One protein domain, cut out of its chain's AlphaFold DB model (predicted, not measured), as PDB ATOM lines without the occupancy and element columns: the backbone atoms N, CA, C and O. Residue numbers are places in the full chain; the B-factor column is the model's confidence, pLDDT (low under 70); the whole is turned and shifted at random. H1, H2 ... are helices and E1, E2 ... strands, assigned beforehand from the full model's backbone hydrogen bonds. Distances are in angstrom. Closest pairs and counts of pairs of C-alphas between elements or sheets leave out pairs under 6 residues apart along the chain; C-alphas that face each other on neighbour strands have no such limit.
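Overview. This is residues 2 to 87 and 200 to 242 of the 869 residues of the protein "Helicase" of Cupriavidus taiwanensis (UniProt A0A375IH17). A twisted sheet of four parallel strands forms the core, with H1 and H2 over one face, meeting where residues 3 to 8 of H1 touch residues 41 to 43 of H2, and a run of three short helices, H5 to H7, leading off from E3 and folding back to E4, with H5 on the other face. Beyond the edge strand E2, the long stretch of residues 44 to 60 loops round and ties to the sheet by a short parallel pairing of residues 55 to 56 with residues 76 to 77 of E2. The printed part has 129 residues, with seven named helices and four named strands in the order H1 E1 H2 H3 E2 H4 E3 H5 H6 H7 E4; the sheet runs E2 E1 E3 E4, and the class is mixed, helices and strands. The whole is compact, with a radius of gyration of the C-alphas of 14.1 A, and spans 41 by 33 by 30 A.

Along the chain. H1, residues 2 to 16, begins at C-alpha 2 (20.483, 35.661, 37.626) and is 21.2 A long. E1, residues 23 to 29, is 19.1 A long, and H2, residues 32 to 43, is 17.0 A. H3 is residues 61 to 64, E2 residues 74 to 79, 15.5 A, and H4 residues 81 to 84. After the cut come E3, residues 201 to 205, H5, residues 207 to 214, H6, residues 216 to 219, and H7, residues 222 to 229. E4, residues 237 to 241, is 13.3 A long and ends at C-alpha 241 (26.851, 40.654, 32.770).

Arrangement. The parallel pairs include N 25 and O 75 of E1 and E2 at 2.9 A, N 28 and O 203 of E1 and E3 at 2.8 A, and N 202 and O 237 of E3 and E4 at 2.8 A. E1, H2 H3, E2 and E3, H5 H6 H7, E4 are strand-helix-strand units, parallel neighbour strands with helices between. In three layers, helices on both faces, H1 and H2 are on the same face and H5 on the other. H1 runs along E1, height 8.8 A. H1 and H2 touch at Arg 4 and Leu 42, closest C-alphas 4.3 A, at a steep tilt of 47 degrees, the same way. H6 is not on the sheet; H3, H4 and H7 only graze it. Every O i to N i+4 pair is within hydrogen-bond range in H1 and H7, against 5 of 8 in H2 and 1 of 4 in H5, where 3 of 5 O i to N i+3 pairs are; H3, H4 and H6 are too short for such a pair.

Size, cuts and confidence. The C-alphas farthest apart are those of Lys 48 and Gln 217, 42.5 A. Residues 88 to 199 are not printed, and C-alphas 87 and 200 are 24.1 A apart across the cut. The link H2 to H3 is long. Mean pLDDT of the printed part is 82.8; residues 18 to 19, 33, 47 to 51, 87 and 232 to 233 are under 70.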
ATOM      1  N   VAL A   2      20.871  36.026  39.010       79.81
ATOM      2  CA  VAL A   2      20.483  35.661  37.626       79.81
ATOM      3  C   VAL A   2      21.387  34.589  37.005       79.81
ATOM      4  O   VAL A   2      20.909  33.533  36.619       79.81
ATOM      5  N   ALA A   3      22.706  34.801  37.001       86.56
ATOM      6  CA  ALA A   3      23.645  33.822  36.449       86.56
ATOM      7  C   ALA A   3      23.611  32.452  37.161       86.56
ATOM      8  O   ALA A   3      23.751  31.429  36.506       86.56
ATOM      9  N   ARG A   4      23.357  32.420  38.479       86.69
ATOM     10  CA  ARG A   4      23.189  31.177  39.255       86.69
ATOM     11  C   ARG A   4      21.932  30.420  38.822       86.69
ATOM     12  O   ARG A   4      21.981  29.206  38.648       86.69
ATOM     13  N   GLU A   5      20.819  31.131  38.652       86.94
ATOM     14  CA  GLU A   5      19.561  30.529  38.192       86.94
ATOM     15  C   GLU A   5      19.694  30.004  36.759       86.94
ATOM     16  O   GLU A   5      19.260  28.894  36.476       86.94
ATOM     17  N   ILE A   6      20.385  30.737  35.878       89.81
ATOM     18  CA  ILE A   6      20.674  30.280  34.510       89.81
ATOM     19  C   ILE A   6      21.523  29.005  34.534       89.81
ATOM     20  O   ILE A   6      21.167  28.034  33.873       89.81
ATOM     21  N   VAL A   7      22.604  28.963  35.323       90.31
ATOM     22  CA  VAL A   7      23.420  27.743  35.475       90.31
ATOM     23  C   VAL A   7      22.559  26.576  35.968       90.31
ATOM     24  O   VAL A   7      22.611  25.494  35.390       90.31
ATOM     25  N   SER A   8      21.714  26.804  36.975       88.38
ATOM     26  CA  SER A   8      20.824  25.772  37.526       88.38
ATOM     27  C   SER A   8      19.803  25.280  36.490       88.38
ATOM     28  O   SER A   8      19.586  24.077  36.358       88.38
ATOM     29  N   ALA A   9      19.231  26.178  35.684       89.25
ATOM     30  CA  ALA A   9      18.306  25.826  34.610       89.25
ATOM     31  C   ALA A   9      18.979  24.991  33.505       89.25
ATOM     32  O   ALA A   9      18.399  24.012  33.033       89.25
ATOM     33  N   PHE A  10      20.217  25.326  33.126       89.25
ATOM     34  CA  PHE A  10      21.001  24.528  32.176       89.25
ATOM     35  C   PHE A  10      21.246  23.106  32.694       89.25
ATOM     36  O   PHE A  10      21.125  22.146  31.934       89.25
ATOM     37  N   VAL A  11      21.554  22.966  33.984       87.56
ATOM     38  CA  VAL A  11      21.751  21.662  34.634       87.56
ATOM     39  C   VAL A  11      20.479  20.831  34.632       87.56
ATOM     40  O   VAL A  11      20.519  19.658  34.258       87.56
ATOM     41  N   ASN A  12      19.352  21.432  35.011       86.81
ATOM     42  CA  ASN A  12      18.067  20.740  35.055       86.81
ATOM     43  C   ASN A  12      17.679  20.238  33.660       86.81
ATOM     44  O   ASN A  12      17.449  19.045  33.478       86.81
ATOM     45  N   ARG A  13      17.769  21.106  32.646       85.44
ATOM     46  CA  ARG A  13      17.492  20.745  31.248       85.44
ATOM     47  C   ARG A  13      18.424  19.653  30.716       85.44
ATOM     48  O   ARG A  13      18.016  18.810  29.924       85.44
ATOM     49  N   ARG A  14      19.698  19.651  31.122       84.50
ATOM     50  CA  ARG A  14      20.649  18.593  30.739       84.50
ATOM     51  C   ARG A  14      20.315  17.255  31.400       84.50
ATOM     52  O   ARG A  14      20.483  16.217  30.764       84.50
ATOM     53  N   SER A  15      19.839  17.298  32.643       79.56
ATOM     54  CA  SER A  15      19.423  16.119  33.406       79.56
ATOM     55  C   SER A  15      18.163  15.486  32.808       79.56
ATOM     56  O   SER A  15      18.121  14.272  32.655       79.56
ATOM     57  N   GLU A  16      17.193  16.295  32.370       78.62
ATOM     58  CA  GLU A  16      15.996  15.834  31.638       78.62
ATOM     59  C   GLU A  16      16.347  15.077  30.348       78.62
ATOM     60  O   GLU A  16      15.666  14.131  29.964       78.62
ATOM     61  N   LEU A  17      17.454  15.445  29.696       75.94
ATOM     62  CA  LEU A  17      17.960  14.775  28.495       75.94
ATOM     63  C   LEU A  17      18.735  13.470  28.794       75.94
ATOM     64  O   LEU A  17      19.351  12.920  27.880       75.94
ATOM     65  N   ASN A  18      18.756  12.984  30.046       60.81
ATOM     66  CA  ASN A  18      19.478  11.781  30.504       60.81
ATOM     67  C   ASN A  18      20.965  11.725  30.087       60.81
ATOM     68  O   ASN A  18      21.563  10.656  29.942       60.81
ATOM     69  N   SER A  19      21.599  12.885  29.903       68.94
ATOM     70  CA  SER A  19      23.009  12.960  29.528       68.94
ATOM     71  C   SER A  19      23.904  12.790  30.755       68.94
ATOM     72  O   SER A  19      23.825  13.564  31.703       68.94
ATOM     73  N   ARG A  20      24.830  11.823  30.713       72.25
ATOM     74  CA  ARG A  20      25.874  11.651  31.745       72.25
ATOM     75  C   ARG A  20      26.990  12.709  31.674       72.25
ATOM     76  O   ARG A  20      27.901  12.683  32.495       72.25
ATOM     77  N   ARG A  21      26.972  13.605  30.677       82.88
ATOM     78  CA  ARG A  21      27.993  14.650  30.498       82.88
ATOM     79  C   ARG A  21      27.637  15.892  31.334       82.88
ATOM     80  O   ARG A  21      26.541  16.424  31.136       82.88
ATOM     81  N   PRO A  22      28.557  16.407  32.171       86.69
ATOM     82  CA  PRO A  22      28.323  17.630  32.934       86.69
ATOM     83  C   PRO A  22      28.175  18.853  32.020       86.69
ATOM     84  O   PRO A  22      28.708  18.883  30.906       86.69
ATOM     85  N   VAL A  23      27.456  19.870  32.496       90.06
ATOM     86  CA  VAL A  23      27.372  21.176  31.824       90.06
ATOM     87  C   VAL A  23      28.694  21.913  32.016       90.06
ATOM     88  O   VAL A  23      29.098  22.177  33.147       90.06
ATOM     89  N   VAL A  24      29.365  22.267  30.921       91.62
ATOM     90  CA  VAL A  24      30.645  22.988  30.969       91.62
ATOM     91  C   VAL A  24      30.385  24.494  30.943       91.62
ATOM     92  O   VAL A  24      29.877  25.022  29.951       91.62
ATOM     93  N   VAL A  25      30.749  25.198  32.015       93.69
ATOM     94  CA  VAL A  25      30.524  26.643  32.168       93.69
ATOM     95  C   VAL A  25      31.855  27.374  32.236       93.69
ATOM     96  O   VAL A  25      32.662  27.137  33.134       93.69
ATOM     97  N   TYR A  26      32.084  28.301  31.310       94.31
ATOM     98  CA  TYR A  26      33.254  29.178  31.337       94.31
ATOM     99  C   TYR A  26      32.837  30.542  31.880       94.31
ATOM    100  O   TYR A  26      32.160  31.311  31.202       94.31
ATOM    101  N   TYR A  27      33.241  30.838  33.113       94.00
ATOM    102  CA  TYR A  27      33.007  32.118  33.772       94.00
ATOM    103  C   TYR A  27      34.252  32.996  33.644       94.00
ATOM    104  O   TYR A  27      35.275  32.736  34.272       94.00
ATOM    105  N   ILE A  28      34.178  34.030  32.813       92.12
ATOM    106  CA  ILE A  28      35.285  34.942  32.520       92.12
ATOM    107  C   ILE A  28      35.027  36.264  33.243       92.12
ATOM    108  O   ILE A  28      33.956  36.849  33.095       92.12
ATOM    109  N   THR A  29      36.011  36.740  34.008       87.75
ATOM    110  CA  THR A  29      35.891  37.961  34.823       87.75
ATOM    111  C   THR A  29      37.207  38.740  34.920       87.75
ATOM    112  O   THR A  29      38.296  38.208  34.680       87.75
ATOM    113  N   ASN A  30      37.131  40.015  35.307       77.25
ATOM    114  CA  ASN A  30      38.239  40.974  35.327       77.25
ATOM    115  C   ASN A  30      39.279  40.774  36.465       77.25
ATOM    116  O   ASN A  30      39.984  41.699  36.867       77.25
ATOM    117  N   GLY A  31      39.425  39.565  37.003       76.62
ATOM    118  CA  GLY A  31      40.490  39.252  37.957       76.62
ATOM    119  C   GLY A  31      40.188  38.058  38.849       76.62
ATOM    120  O   GLY A  31      39.035  37.731  39.108       76.62
ATOM    121  N   LEU A  32      41.245  37.432  39.376       70.38
ATOM    122  CA  LEU A  32      41.119  36.217  40.192       70.38
ATOM    123  C   LEU A  32      40.331  36.440  41.489       70.38
ATOM    124  O   LEU A  32      39.628  35.541  41.927       70.38
ATOM    125  N   ARG A  33      40.392  37.643  42.078       69.62
ATOM    126  CA  ARG A  33      39.634  37.965  43.302       69.62
ATOM    127  C   ARG A  33      38.121  37.871  43.073       69.62
ATOM    128  O   ARG A  33      37.427  37.211  43.836       69.62
ATOM    129  N   VAL A  34      37.632  38.492  41.998       71.94
ATOM    130  CA  VAL A  34      36.211  38.449  41.613       71.94
ATOM    131  C   VAL A  34      35.823  37.027  41.203       71.94
ATOM    132  O   VAL A  34      34.769  36.538  41.599       71.94
ATOM    133  N   ALA A  35      36.718  36.339  40.484       76.56
ATOM    134  CA  ALA A  35      36.536  34.953  40.066       76.56
ATOM    135  C   ALA A  35      36.269  34.026  41.257       76.56
ATOM    136  O   ALA A  35      35.246  33.349  41.277       76.56
ATOM    137  N   HIS A  36      37.148  34.056  42.264       71.75
ATOM    138  CA  HIS A  36      37.034  33.232  43.470       71.75
ATOM    139  C   HIS A  36      35.814  33.603  44.319       71.75
ATOM    140  O   HIS A  36      35.182  32.725  44.891       71.75
ATOM    141  N   GLN A  37      35.442  34.886  44.386       70.94
ATOM    142  CA  GLN A  37      34.254  35.316  45.131       70.94
ATOM    143  C   GLN A  37      32.950  34.799  44.505       70.94
ATOM    144  O   GLN A  37      32.003  34.454  45.217       70.94
ATOM    145  N   ASN A  38      32.861  34.821  43.177       79.06
ATOM    146  CA  ASN A  38      31.609  34.565  42.477       79.06
ATOM    147  C   ASN A  38      31.451  33.106  42.040       79.06
ATOM    148  O   ASN A  38      30.310  32.664  41.905       79.06
ATOM    149  N   SER A  39      32.537  32.343  41.871       81.31
ATOM    150  CA  SER A  39      32.481  30.945  41.420       81.31
ATOM    151  C   SER A  39      31.599  30.070  42.314       81.31
ATOM    152  O   SER A  39      30.677  29.436  41.802       81.31
ATOM    153  N   GLY A  40      31.794  30.112  43.636       76.94
ATOM    154  CA  GLY A  40      30.970  29.351  44.584       76.94
ATOM    155  C   GLY A  40      29.506  29.800  44.570       76.94
ATOM    156  O   GLY A  40      28.581  28.991  44.525       76.94
ATOM    157  N   ARG A  41      29.266  31.114  44.475       78.44
ATOM    158  CA  ARG A  41      27.912  31.695  44.401       78.44
ATOM    159  C   ARG A  41      27.145  31.278  43.144       78.44
ATOM    160  O   ARG A  41      25.917  31.191  43.196       78.44
ATOM    161  N   LEU A  42      27.837  31.055  42.025       83.56
ATOM    162  CA  LEU A  42      27.228  30.620  40.763       83.56
ATOM    163  C   LEU A  42      26.703  29.186  40.836       83.56
ATOM    164  O   LEU A  42      25.699  28.888  40.195       83.56
ATOM    165  N   VAL A  43      27.331  28.327  41.641       83.69
ATOM    166  CA  VAL A  43      26.938  26.919  41.801       83.69
ATOM    167  C   VAL A  43      26.178  26.638  43.098       83.69
ATOM    168  O   VAL A  43      25.635  25.553  43.261       83.69
ATOM    169  N   ALA A  44      26.047  27.622  43.993       74.00
ATOM    170  CA  ALA A  44      25.376  27.485  45.291       74.00
ATOM    171  C   ALA A  44      23.906  27.010  45.226       74.00
ATOM    172  O   ALA A  44      23.355  26.565  46.233       74.00
ATOM    173  N   GLY A  45      23.250  27.109  44.063       71.25
ATOM    174  CA  GLY A  45      21.912  26.540  43.838       71.25
ATOM    175  C   GLY A  45      21.894  25.005  43.829       71.25
ATOM    176  O   GLY A  45      20.870  24.396  44.122       71.25
ATOM    177  N   LEU A  46      23.041  24.366  43.584       75.81
ATOM    178  CA  LEU A  46      23.209  22.920  43.419       75.81
ATOM    179  C   LEU A  46      23.565  22.233  44.752       75.81
ATOM    180  O   LEU A  46      24.501  21.442  44.832       75.81
ATOM    181  N   ARG A  47      22.809  22.548  45.817       56.69
ATOM    182  CA  ARG A  47      23.106  22.266  47.245       56.69
ATOM    183  C   ARG A  47      23.455  20.814  47.622       56.69
ATOM    184  O   ARG A  47      23.913  20.587  48.735       56.69
ATOM    185  N   LYS A  48      23.223  19.832  46.746       61.50
ATOM    186  CA  LYS A  48      23.498  18.403  46.999       61.50
ATOM    187  C   LYS A  48      24.938  17.978  46.673       61.50
ATOM    188  O   LYS A  48      25.276  16.817  46.877       61.50
ATOM    189  N   THR A  49      25.779  18.875  46.161       61.88
ATOM    190  CA  THR A  49      27.136  18.550  45.696       61.88
ATOM    191  C   THR A  49      28.160  19.497  46.318       61.88
ATOM    192  O   THR A  49      27.875  20.677  46.519       61.88
ATOM    193  N   THR A  50      29.350  18.989  46.659       68.75
ATOM    194  CA  THR A  50      30.402  19.825  47.254       68.75
ATOM    195  C   THR A  50      30.983  20.786  46.215       68.75
ATOM    196  O   THR A  50      31.068  20.457  45.035       68.75
ATOM    197  N   GLU A  51      31.405  21.984  46.631       67.81
ATOM    198  CA  GLU A  51      31.944  22.992  45.701       67.81
ATOM    199  C   GLU A  51      33.175  22.482  44.931       67.81
ATOM    200  O   GLU A  51      33.319  22.760  43.741       67.81
ATOM    201  N   HIS A  52      34.019  21.669  45.573       73.50
ATOM    202  CA  HIS A  52      35.190  21.046  44.946       73.50
ATOM    203  C   HIS A  52      34.842  20.094  43.794       73.50
ATOM    204  O   HIS A  52      35.687  19.859  42.932       73.50
ATOM    205  N   ASP A  53      33.610  19.585  43.749       76.88
ATOM    206  CA  ASP A  53      33.106  18.742  42.666       76.88
ATOM    207  C   ASP A  53      32.419  19.549  41.547       76.88
ATOM    208  O   ASP A  53      31.973  18.956  40.566       76.88
ATOM    209  N   LEU A  54      32.309  20.878  41.688       82.44
ATOM    210  CA  LEU A  54      31.599  21.770  40.759       82.44
ATOM    211  C   LEU A  54      32.495  22.867  40.170       82.44
ATOM    212  O   LEU A  54      32.279  23.300  39.038       82.44
ATOM    213  N   VAL A  55      33.494  23.330  40.928       85.62
ATOM    214  CA  VAL A  55      34.384  24.436  40.555       85.62
ATOM    215  C   VAL A  55      35.804  23.923  40.335       85.62
ATOM    216  O   VAL A  55      36.450  23.397  41.241       85.62
ATOM    217  N   SER A  56      36.320  24.117  39.123       87.12
ATOM    218  CA  SER A  56      37.672  23.703  38.761       87.12
ATOM    219  C   SER A  56      38.720  24.665  39.331       87.12
ATOM    220  O   SER A  56      38.550  25.883  39.246       87.12
ATOM    221  N   PRO A  57      39.870  24.162  39.823       85.31
ATOM    222  CA  PRO A  57      40.988  25.010  40.235       85.31
ATOM    223  C   PRO A  57      41.758  25.617  39.044       85.31
ATOM    224  O   PRO A  57      42.759  26.310  39.241       85.31
ATOM    225  N   ALA A  58      41.356  25.338  37.798       85.31
ATOM    226  CA  ALA A  58      41.965  25.935  36.616       85.31
ATOM    227  C   ALA A  58      41.554  27.409  36.461       85.31
ATOM    228  O   ALA A  58      40.472  27.734  35.989       85.31
ATOM    229  N   GLU A  59      42.484  28.305  36.787       83.88
ATOM    230  CA  GLU A  59      42.305  29.766  36.716       83.88
ATOM    231  C   GLU A  59      42.503  30.371  35.304       83.88
ATOM    232  O   GLU A  59      42.457  31.593  35.116       83.88
ATOM    233  N   ARG A  60      42.840  29.532  34.315       87.56
ATOM    234  CA  ARG A  60      43.155  29.930  32.931       87.56
ATOM    235  C   ARG A  60      43.007  28.759  31.958       87.56
ATOM    236  O   ARG A  60      43.266  27.618  32.339       87.56
ATOM    237  N   LEU A  61      42.669  29.060  30.699       87.81
ATOM    238  CA  LEU A  61      42.370  28.061  29.652       87.81
ATOM    239  C   LEU A  61      43.463  26.994  29.496       87.81
ATOM    240  O   LEU A  61      43.178  25.801  29.458       87.81
ATOM    241  N   SER A  62      44.729  27.407  29.487       85.38
ATOM    242  CA  SER A  62      45.878  26.509  29.334       85.38
ATOM    243  C   SER A  62      46.047  25.484  30.464       85.38
ATOM    244  O   SER A  62      46.768  24.502  30.295       85.38
ATOM    245  N   LEU A  63      45.400  25.687  31.619       86.25
ATOM    246  CA  LEU A  63      45.431  24.757  32.750       86.25
ATOM    247  C   LEU A  63      44.232  23.804  32.789       86.25
ATOM    248  O   LEU A  63      44.283  22.848  33.556       86.25
ATOM    249  N   ILE A  64      43.202  24.010  31.961       88.75
ATOM    250  CA  ILE A  64      42.002  23.155  31.926       88.75
ATOM    251  C   ILE A  64      42.379  21.705  31.620       88.75
ATOM    252  O   ILE A  64      41.961  20.784  32.315       88.75
ATOM    253  N   LEU A  65      43.268  21.502  30.646       85.50
ATOM    254  CA  LEU A  65      43.769  20.179  30.255       85.50
ATOM    255  C   LEU A  65      44.607  19.491  31.346       85.50
ATOM    256  O   LEU A  65      44.854  18.287  31.276       85.50
ATOM    257  N   LYS A  66      45.062  20.257  32.343       82.69
ATOM    258  CA  LYS A  66      45.825  19.782  33.500       82.69
ATOM    259  C   LYS A  66      44.917  19.537  34.717       82.69
ATOM    260  O   LYS A  66      45.369  19.003  35.727       82.69
ATOM    261  N   THR A  67      43.652  19.925  34.690       81.69
ATOM    262  CA  THR A  67      42.732  19.627  35.794       81.69
ATOM    263  C   THR A  67      41.943  18.357  35.498       81.69
ATOM    264  O   THR A  67      41.501  18.183  34.365       81.69
ATOM    265  N   PRO A  68      41.788  17.440  36.474       76.62
ATOM    266  CA  PRO A  68      40.918  16.285  36.295       76.62
ATOM    267  C   PRO A  68      39.474  16.750  36.071       76.62
ATOM    268  O   PRO A  68      39.089  17.823  36.539       76.62
ATOM    269  N   ARG A  69      38.678  15.927  35.379       79.12
ATOM    270  CA  ARG A  69      37.235  16.166  35.263       79.12
ATOM    271  C   ARG A  69      36.579  16.118  36.633       79.12
ATOM    272  O   ARG A  69      36.955  15.297  37.476       79.12
ATOM    273  N   LEU A  70      35.605  16.994  36.832       82.25
ATOM    274  CA  LEU A  70      34.855  17.048  38.078       82.25
ATOM    275  C   LEU A  70      33.725  16.014  38.052       82.25
ATOM    276  O   LEU A  70      33.336  15.518  36.994       82.25
ATOM    277  N   ARG A  71      33.239  15.634  39.236       78.69
ATOM    278  CA  ARG A  71      32.235  14.568  39.396       78.69
ATOM    279  C   ARG A  71      30.801  15.090  39.474       78.69
ATOM    280  O   ARG A  71      29.871  14.291  39.441       78.69
ATOM    281  N   GLY A  72      30.623  16.402  39.610       81.94
ATOM    282  CA  GLY A  72      29.313  17.025  39.713       81.94
ATOM    283  C   GLY A  72      28.612  17.223  38.362       81.94
ATOM    284  O   GLY A  72      29.206  17.026  37.303       81.94
ATOM    285  N   PRO A  73      27.339  17.655  38.378       86.00
ATOM    286  CA  PRO A  73      26.553  17.933  37.170       86.00
ATOM    287  C   PRO A  73      27.027  19.166  36.377       86.00
ATOM    288  O   PRO A  73      26.560  19.401  35.260       86.00
ATOM    289  N   VAL A  74      27.941  19.961  36.942       89.25
ATOM    290  CA  VAL A  74      28.533  21.158  36.334       89.25
ATOM    291  C   VAL A  74      30.043  21.099  36.455       89.25
ATOM    292  O   VAL A  74      30.565  20.774  37.518       89.25
ATOM    293  N   GLU A  75      30.726  21.508  35.390       91.44
ATOM    294  CA  GLU A  75      32.137  21.871  35.428       91.44
ATOM    295  C   GLU A  75      32.290  23.378  35.203       91.44
ATOM    296  O   GLU A  75      32.237  23.856  34.067       91.44
ATOM    297  N   LEU A  76      32.468  24.139  36.289       92.06
ATOM    298  CA  LEU A  76      32.670  25.584  36.232       92.06
ATOM    299  C   LEU A  76      34.161  25.930  36.221       92.06
ATOM    300  O   LEU A  76      34.906  25.584  37.137       92.06
ATOM    301  N   PHE A  77      34.583  26.681  35.208       92.06
ATOM    302  CA  PHE A  77      35.937  27.207  35.066       92.06
ATOM    303  C   PHE A  77      35.926  28.722  35.251       92.06
ATOM    304  O   PHE A  77      35.315  29.440  34.460       92.06
ATOM    305  N   ALA A  78      36.608  29.210  36.287       90.94
ATOM    306  CA  ALA A  78      36.701  30.634  36.592       90.94
ATOM    307  C   ALA A  78      38.000  31.213  36.002       90.94
ATOM    308  O   ALA A  78      39.102  30.958  36.486       90.94
ATOM    309  N   LEU A  79      37.869  31.972  34.917       90.75
ATOM    310  CA  LEU A  79      38.956  32.365  34.027       90.75
ATOM    311  C   LEU A  79      39.154  33.885  34.022       90.75
ATOM    312  O   LEU A  79      38.222  34.664  34.213       90.75
ATOM    313  N   THR A  80      40.381  34.320  33.734       86.38
ATOM    314  CA  THR A  80      40.695  35.748  33.540       86.38
ATOM    315  C   THR A  80      41.141  36.033  32.102       86.38
ATOM    316  O   THR A  80      42.029  35.318  31.614       86.38
ATOM    317  N   PRO A  81      40.605  37.077  31.428       84.06
ATOM    318  CA  PRO A  81      40.933  37.389  30.036       84.06
ATOM    319  C   PRO A  81      42.437  37.527  29.796       84.06
ATOM    320  O   PRO A  81      43.012  36.804  28.988       84.06
ATOM    321  N   ALA A  82      43.095  38.361  30.610       76.38
ATOM    322  CA  ALA A  82      44.510  38.707  30.476       76.38
ATOM    323  C   ALA A  82      45.465  37.509  30.501       76.38
ATOM    324  O   ALA A  82      46.581  37.591  29.991       76.38
ATOM    325  N   THR A  83      45.064  36.405  31.133       78.75
ATOM    326  CA  THR A  83      45.926  35.229  31.262       78.75
ATOM    327  C   THR A  83      45.481  34.045  30.415       78.75
ATOM    328  O   THR A  83      46.319  33.193  30.111       78.75
ATOM    329  N   SER A  84      44.207  34.018  30.014       82.94
ATOM    330  CA  SER A  84      43.589  32.941  29.235       82.94
ATOM    331  C   SER A  84      43.629  33.187  27.728       82.94
ATOM    332  O   SER A  84      43.801  32.227  26.978       82.94
ATOM    333  N   PHE A  85      43.553  34.455  27.305       82.31
ATOM    334  CA  PHE A  85      43.567  34.896  25.904       82.31
ATOM    335  C   PHE A  85      44.801  35.779  25.625       82.31
ATOM    336  O   PHE A  85      44.677  36.986  25.424       82.31
ATOM    337  N   PRO A  86      46.026  35.223  25.687       71.81
ATOM    338  CA  PRO A  86      47.234  35.990  25.377       71.81
ATOM    339  C   PRO A  86      47.265  36.327  23.879       71.81
ATOM    340  O   PRO A  86      47.044  35.425  23.085       71.81
ATOM    341  N   GLY A  87      47.545  37.568  23.469       67.94
ATOM    342  CA  GLY A  87      47.541  38.008  22.060       67.94
ATOM    343  C   GLY A  87      47.976  39.472  21.906       67.94
ATOM    344  O   GLY A  87      48.380  40.073  22.897       67.94
ATOM    345  N   ASP A 200      29.460  24.757  27.170       91.38
ATOM    346  CA  ASP A 200      28.019  24.795  26.894       91.38
ATOM    347  C   ASP A 200      27.440  26.196  27.163       91.38
ATOM    348  O   ASP A 200      26.499  26.633  26.498       91.38
ATOM    349  N   LEU A 201      28.023  26.909  28.136       93.38
ATOM    350  CA  LEU A 201      27.654  28.262  28.540       93.38
ATOM    351  C   LEU A 201      28.913  29.104  28.787       93.38
ATOM    352  O   LEU A 201      29.795  28.717  29.557       93.38
ATOM    353  N   VAL A 202      28.969  30.284  28.176       94.44
ATOM    354  CA  VAL A 202      30.004  31.297  28.394       94.44
ATOM    355  C   VAL A 202      29.384  32.479  29.127       94.44
ATOM    356  O   VAL A 202      28.445  33.101  28.639       94.44
ATOM    357  N   ILE A 203      29.918  32.806  30.300       94.56
ATOM    358  CA  ILE A 203      29.494  33.956  31.101       94.56
ATOM    359  C   ILE A 203      30.625  34.982  31.087       94.56
ATOM    360  O   ILE A 203      31.714  34.704  31.589       94.56
ATOM    361  N   LEU A 204      30.369  36.169  30.539       92.50
ATOM    362  CA  LEU A 204      31.309  37.290  30.543       92.50
ATOM    363  C   LEU A 204      30.852  38.349  31.548       92.50
ATOM    364  O   LEU A 204      29.851  39.025  31.323       92.50
ATOM    365  N   ASP A 205      31.601  38.517  32.635       88.94
ATOM    366  CA  ASP A 205      31.263  39.433  33.726       88.94
ATOM    367  C   ASP A 205      32.170  40.663  33.793       88.94
ATOM    368  O   ASP A 205      33.389  40.559  33.876       88.94
ATOM    369  N   GLU A 206      31.560  41.846  33.790       84.00
ATOM    370  CA  GLU A 206      32.237  43.122  33.543       84.00
ATOM    371  C   GLU A 206      32.900  43.174  32.152       84.00
ATOM    372  O   GLU A 206      33.984  43.741  31.978       84.00
ATOM    373  N   PHE A 207      32.233  42.606  31.136       86.75
ATOM    374  CA  PHE A 207      32.771  42.475  29.774       86.75
ATOM    375  C   PHE A 207      33.211  43.802  29.137       86.75
ATOM    376  O   PHE A 207      34.073  43.802  28.258       86.75
ATOM    377  N   GLN A 208      32.685  44.944  29.599       81.06
ATOM    378  CA  GLN A 208      33.110  46.269  29.145       81.06
ATOM    379  C   GLN A 208      34.616  46.510  29.337       81.06
ATOM    380  O   GLN A 208      35.211  47.279  28.587       81.06
ATOM    381  N   LYS A 209      35.259  45.821  30.291       79.50
ATOM    382  CA  LYS A 209      36.706  45.914  30.543       79.50
ATOM    383  C   LYS A 209      37.557  45.134  29.541       79.50
ATOM    384  O   LYS A 209      38.764  45.342  29.461       79.50
ATOM    385  N   TYR A 210      36.945  44.238  28.776       83.38
ATOM    386  CA  TYR A 210      37.597  43.409  27.763       83.38
ATOM    387  C   TYR A 210      36.709  43.301  26.520       83.38
ATOM    388  O   TYR A 210      36.509  42.233  25.945       83.38
ATOM    389  N   ARG A 211      36.215  44.465  26.081       80.81
ATOM    390  CA  ARG A 211      35.267  44.610  24.972       80.81
ATOM    391  C   ARG A 211      35.748  43.980  23.666       80.81
ATOM    392  O   ARG A 211      34.925  43.519  22.890       80.81
ATOM    393  N   HIS A 212      37.061  43.899  23.447       84.75
ATOM    394  CA  HIS A 212      37.629  43.216  22.283       84.75
ATOM    395  C   HIS A 212      37.089  41.781  22.120       84.75
ATOM    396  O   HIS A 212      36.942  41.321  21.001       84.75
ATOM    397  N   MET A 213      36.699  41.094  23.199       86.75
ATOM    398  CA  MET A 213      36.110  39.751  23.120       86.75
ATOM    399  C   MET A 213      34.691  39.699  22.535       86.75
ATOM    400  O   MET A 213      34.184  38.604  22.312       86.75
ATOM    401  N   VAL A 214      34.034  40.840  22.324       87.06
ATOM    402  CA  VAL A 214      32.675  40.934  21.760       87.06
ATOM    403  C   VAL A 214      32.612  41.821  20.512       87.06
ATOM    404  O   VAL A 214      31.536  42.023  19.961       87.06
ATOM    405  N   THR A 215      33.743  42.364  20.045       83.69
ATOM    406  CA  THR A 215      33.792  43.116  18.779       83.69
ATOM    407  C   THR A 215      34.048  42.184  17.601       83.69
ATOM    408  O   THR A 215      34.688  41.142  17.752       83.69
ATOM    409  N   LYS A 216      33.625  42.588  16.395       79.81
ATOM    410  CA  LYS A 216      33.907  41.838  15.157       79.81
ATOM    411  C   LYS A 216      35.403  41.569  14.981       79.81
ATOM    412  O   LYS A 216      35.802  40.438  14.743       79.81
ATOM    413  N   GLN A 217      36.234  42.598  15.166       80.62
ATOM    414  CA  GLN A 217      37.684  42.478  15.010       80.62
ATOM    415  C   GLN A 217      38.298  41.495  16.009       80.62
ATOM    416  O   GLN A 217      39.143  40.695  15.624       80.62
ATOM    417  N   GLY A 218      37.888  41.522  17.280       82.69
ATOM    418  CA  GLY A 218      38.440  40.585  18.253       82.69
ATOM    419  C   GLY A 218      37.862  39.176  18.129       82.69
ATOM    420  O   GLY A 218      38.574  38.221  18.418       82.69
ATOM    421  N   CYS A 219      36.648  39.009  17.597       83.56
ATOM    422  CA  CYS A 219      36.118  37.692  17.229       83.56
ATOM    423  C   CYS A 219      36.881  37.031  16.065       83.56
ATOM    424  O   CYS A 219      36.759  35.820  15.888       83.56
ATOM    425  N   ASN A 220      37.709  37.782  15.324       85.38
ATOM    426  CA  ASN A 220      38.652  37.216  14.353       85.38
ATOM    427  C   ASN A 220      39.871  36.561  15.028       85.38
ATOM    428  O   ASN A 220      40.564  35.765  14.391       85.38
ATOM    429  N   ASP A 221      40.159  36.866  16.302       89.00
ATOM    430  CA  ASP A 221      41.182  36.136  17.051       89.00
ATOM    431  C   ASP A 221      40.752  34.677  17.213       89.00
ATOM    432  O   ASP A 221      39.633  34.363  17.622       89.00
ATOM    433  N   ARG A 222      41.682  33.766  16.934       88.25
ATOM    434  CA  ARG A 222      41.420  32.328  16.924       88.25
ATOM    435  C   ARG A 222      40.870  31.787  18.242       88.25
ATOM    436  O   ARG A 222      40.000  30.922  18.214       88.25
ATOM    437  N   LEU A 223      41.372  32.250  19.388       90.31
ATOM    438  CA  LEU A 223      40.918  31.758  20.690       90.31
ATOM    439  C   LEU A 223      39.504  32.244  20.995       90.31
ATOM    440  O   LEU A 223      38.694  31.479  21.511       90.31
ATOM    441  N   ILE A 224      39.206  33.500  20.663       90.25
ATOM    442  CA  ILE A 224      37.876  34.087  20.851       90.25
ATOM    443  C   ILE A 224      36.874  33.422  19.896       90.25
ATOM    444  O   ILE A 224      35.796  33.016  20.319       90.25
ATOM    445  N   SER A 225      37.255  33.207  18.638       88.75
ATOM    446  CA  SER A 225      36.441  32.470  17.669       88.75
ATOM    447  C   SER A 225      36.153  31.037  18.139       88.75
ATOM    448  O   SER A 225      35.003  30.601  18.163       88.75
ATOM    449  N   ALA A 226      37.174  30.307  18.607       89.38
ATOM    450  CA  ALA A 226      37.007  28.952  19.135       89.38
ATOM    451  C   ALA A 226      36.126  28.901  20.399       89.38
ATOM    452  O   ALA A 226      35.430  27.910  20.612       89.38
ATOM    453  N   LEU A 227      36.120  29.963  21.213       91.25
ATOM    454  CA  LEU A 227      35.234  30.090  22.371       91.25
ATOM    455  C   LEU A 227      33.755  30.129  21.962       91.25
ATOM    456  O   LEU A 227      32.945  29.476  22.616       91.25
ATOM    457  N   TYR A 228      33.408  30.858  20.897       90.12
ATOM    458  CA  TYR A 228      32.015  31.036  20.465       90.12
ATOM    459  C   TYR A 228      31.539  30.043  19.399       90.12
ATOM    460  O   TYR A 228      30.340  29.853  19.261       90.12
ATOM    461  N   ASN A 229      32.429  29.366  18.670       84.69
ATOM    462  CA  ASN A 229      32.018  28.358  17.680       84.69
ATOM    463  C   ASN A 229      31.625  27.010  18.316       84.69
ATOM    464  O   ASN A 229      30.927  26.213  17.687       84.69
ATOM    465  N   GLY A 230      32.065  26.754  19.553       73.19
ATOM    466  CA  GLY A 230      31.695  25.571  20.331       73.19
ATOM    467  C   GLY A 230      32.057  24.237  19.661       73.19
ATOM    468  O   GLY A 230      33.093  24.103  19.006       73.19
ATOM    469  N   GLN A 231      31.221  23.212  19.864       70.25
ATOM    470  CA  GLN A 231      31.463  21.852  19.364       70.25
ATOM    471  C   GLN A 231      30.712  21.602  18.051       70.25
ATOM    472  O   GLN A 231      29.497  21.771  17.993       70.25
ATOM    473  N   ASN A 232      31.411  21.126  17.014       69.06
ATOM    474  CA  ASN A 232      30.825  20.788  15.705       69.06
ATOM    475  C   ASN A 232      30.012  21.939  15.077       69.06
ATOM    476  O   ASN A 232      28.981  21.702  14.455       69.06
ATOM    477  N   GLY A 233      30.450  23.186  15.283       67.94
ATOM    478  CA  GLY A 233      29.772  24.378  14.762       67.94
ATOM    479  C   GLY A 233      28.502  24.777  15.518       67.94
ATOM    480  O   GLY A 233      27.807  25.687  15.075       67.94
ATOM    481  N   LYS A 234      28.176  24.121  16.643       80.25
ATOM    482  CA  LYS A 234      27.106  24.565  17.544       80.25
ATOM    483  C   LYS A 234      27.682  25.541  18.580       80.25
ATOM    484  O   LYS A 234      28.455  25.092  19.433       80.25
ATOM    485  N   PRO A 235      27.300  26.830  18.539       87.06
ATOM    486  CA  PRO A 235      27.800  27.820  19.483       87.06
ATOM    487  C   PRO A 235      27.284  27.544  20.906       87.06
ATOM    488  O   PRO A 235      26.169  27.031  21.064       87.06
ATOM    489  N   PRO A 236      28.060  27.880  21.953       91.12
ATOM    490  CA  PRO A 236      27.565  27.851  23.319       91.12
ATOM    491  C   PRO A 236      26.540  28.965  23.539       91.12
ATOM    492  O   PRO A 236      26.516  29.971  22.827       91.12
ATOM    493  N   ALA A 237      25.737  28.835  24.592       92.12
ATOM    494  CA  ALA A 237      24.974  29.975  25.076       92.12
ATOM    495  C   ALA A 237      25.927  31.042  25.640       92.12
ATOM    496  O   ALA A 237      26.921  30.708  26.287       92.12
ATOM    497  N   VAL A 238      25.617  32.322  25.428       92.31
ATOM    498  CA  VAL A 238      26.433  33.446  25.908       92.31
ATOM    499  C   VAL A 238      25.599  34.329  26.830       92.31
ATOM    500  O   VAL A 238      24.510  34.765  26.470       92.31
ATOM    501  N   LEU A 239      26.124  34.608  28.023       93.06
ATOM    502  CA  LEU A 239      25.538  35.519  29.000       93.06
ATOM    503  C   LEU A 239      26.518  36.659  29.288       93.06
ATOM    504  O   LEU A 239      27.593  36.434  29.843       93.06
ATOM    505  N   LEU A 240      26.128  37.887  28.951       91.81
ATOM    506  CA  LEU A 240      26.895  39.088  29.276       91.81
ATOM    507  C   LEU A 240      26.334  39.736  30.541       91.81
ATOM    508  O   LEU A 240      25.144  40.038  30.620       91.81
ATOM    509  N   LEU A 241      27.195  39.975  31.527       88.12
ATOM    510  CA  LEU A 241      26.851  40.654  32.770       88.12
ATOM    511  C   LEU A 241      27.619  41.971  32.843       88.12
ATOM    512  O   LEU A 241      28.847  42.006  32.780       88.12
ATOM    513  N   SER A 242      26.891  43.073  32.979       81.81
ATOM    514  CA  SER A 242      27.491  44.381  33.208       81.81
ATOM    515  C   SER A 242      26.513  45.303  33.917       81.81
ATOM    516  O   SER A 242      25.318  45.287  33.633       81.81
TER     517      SER A 242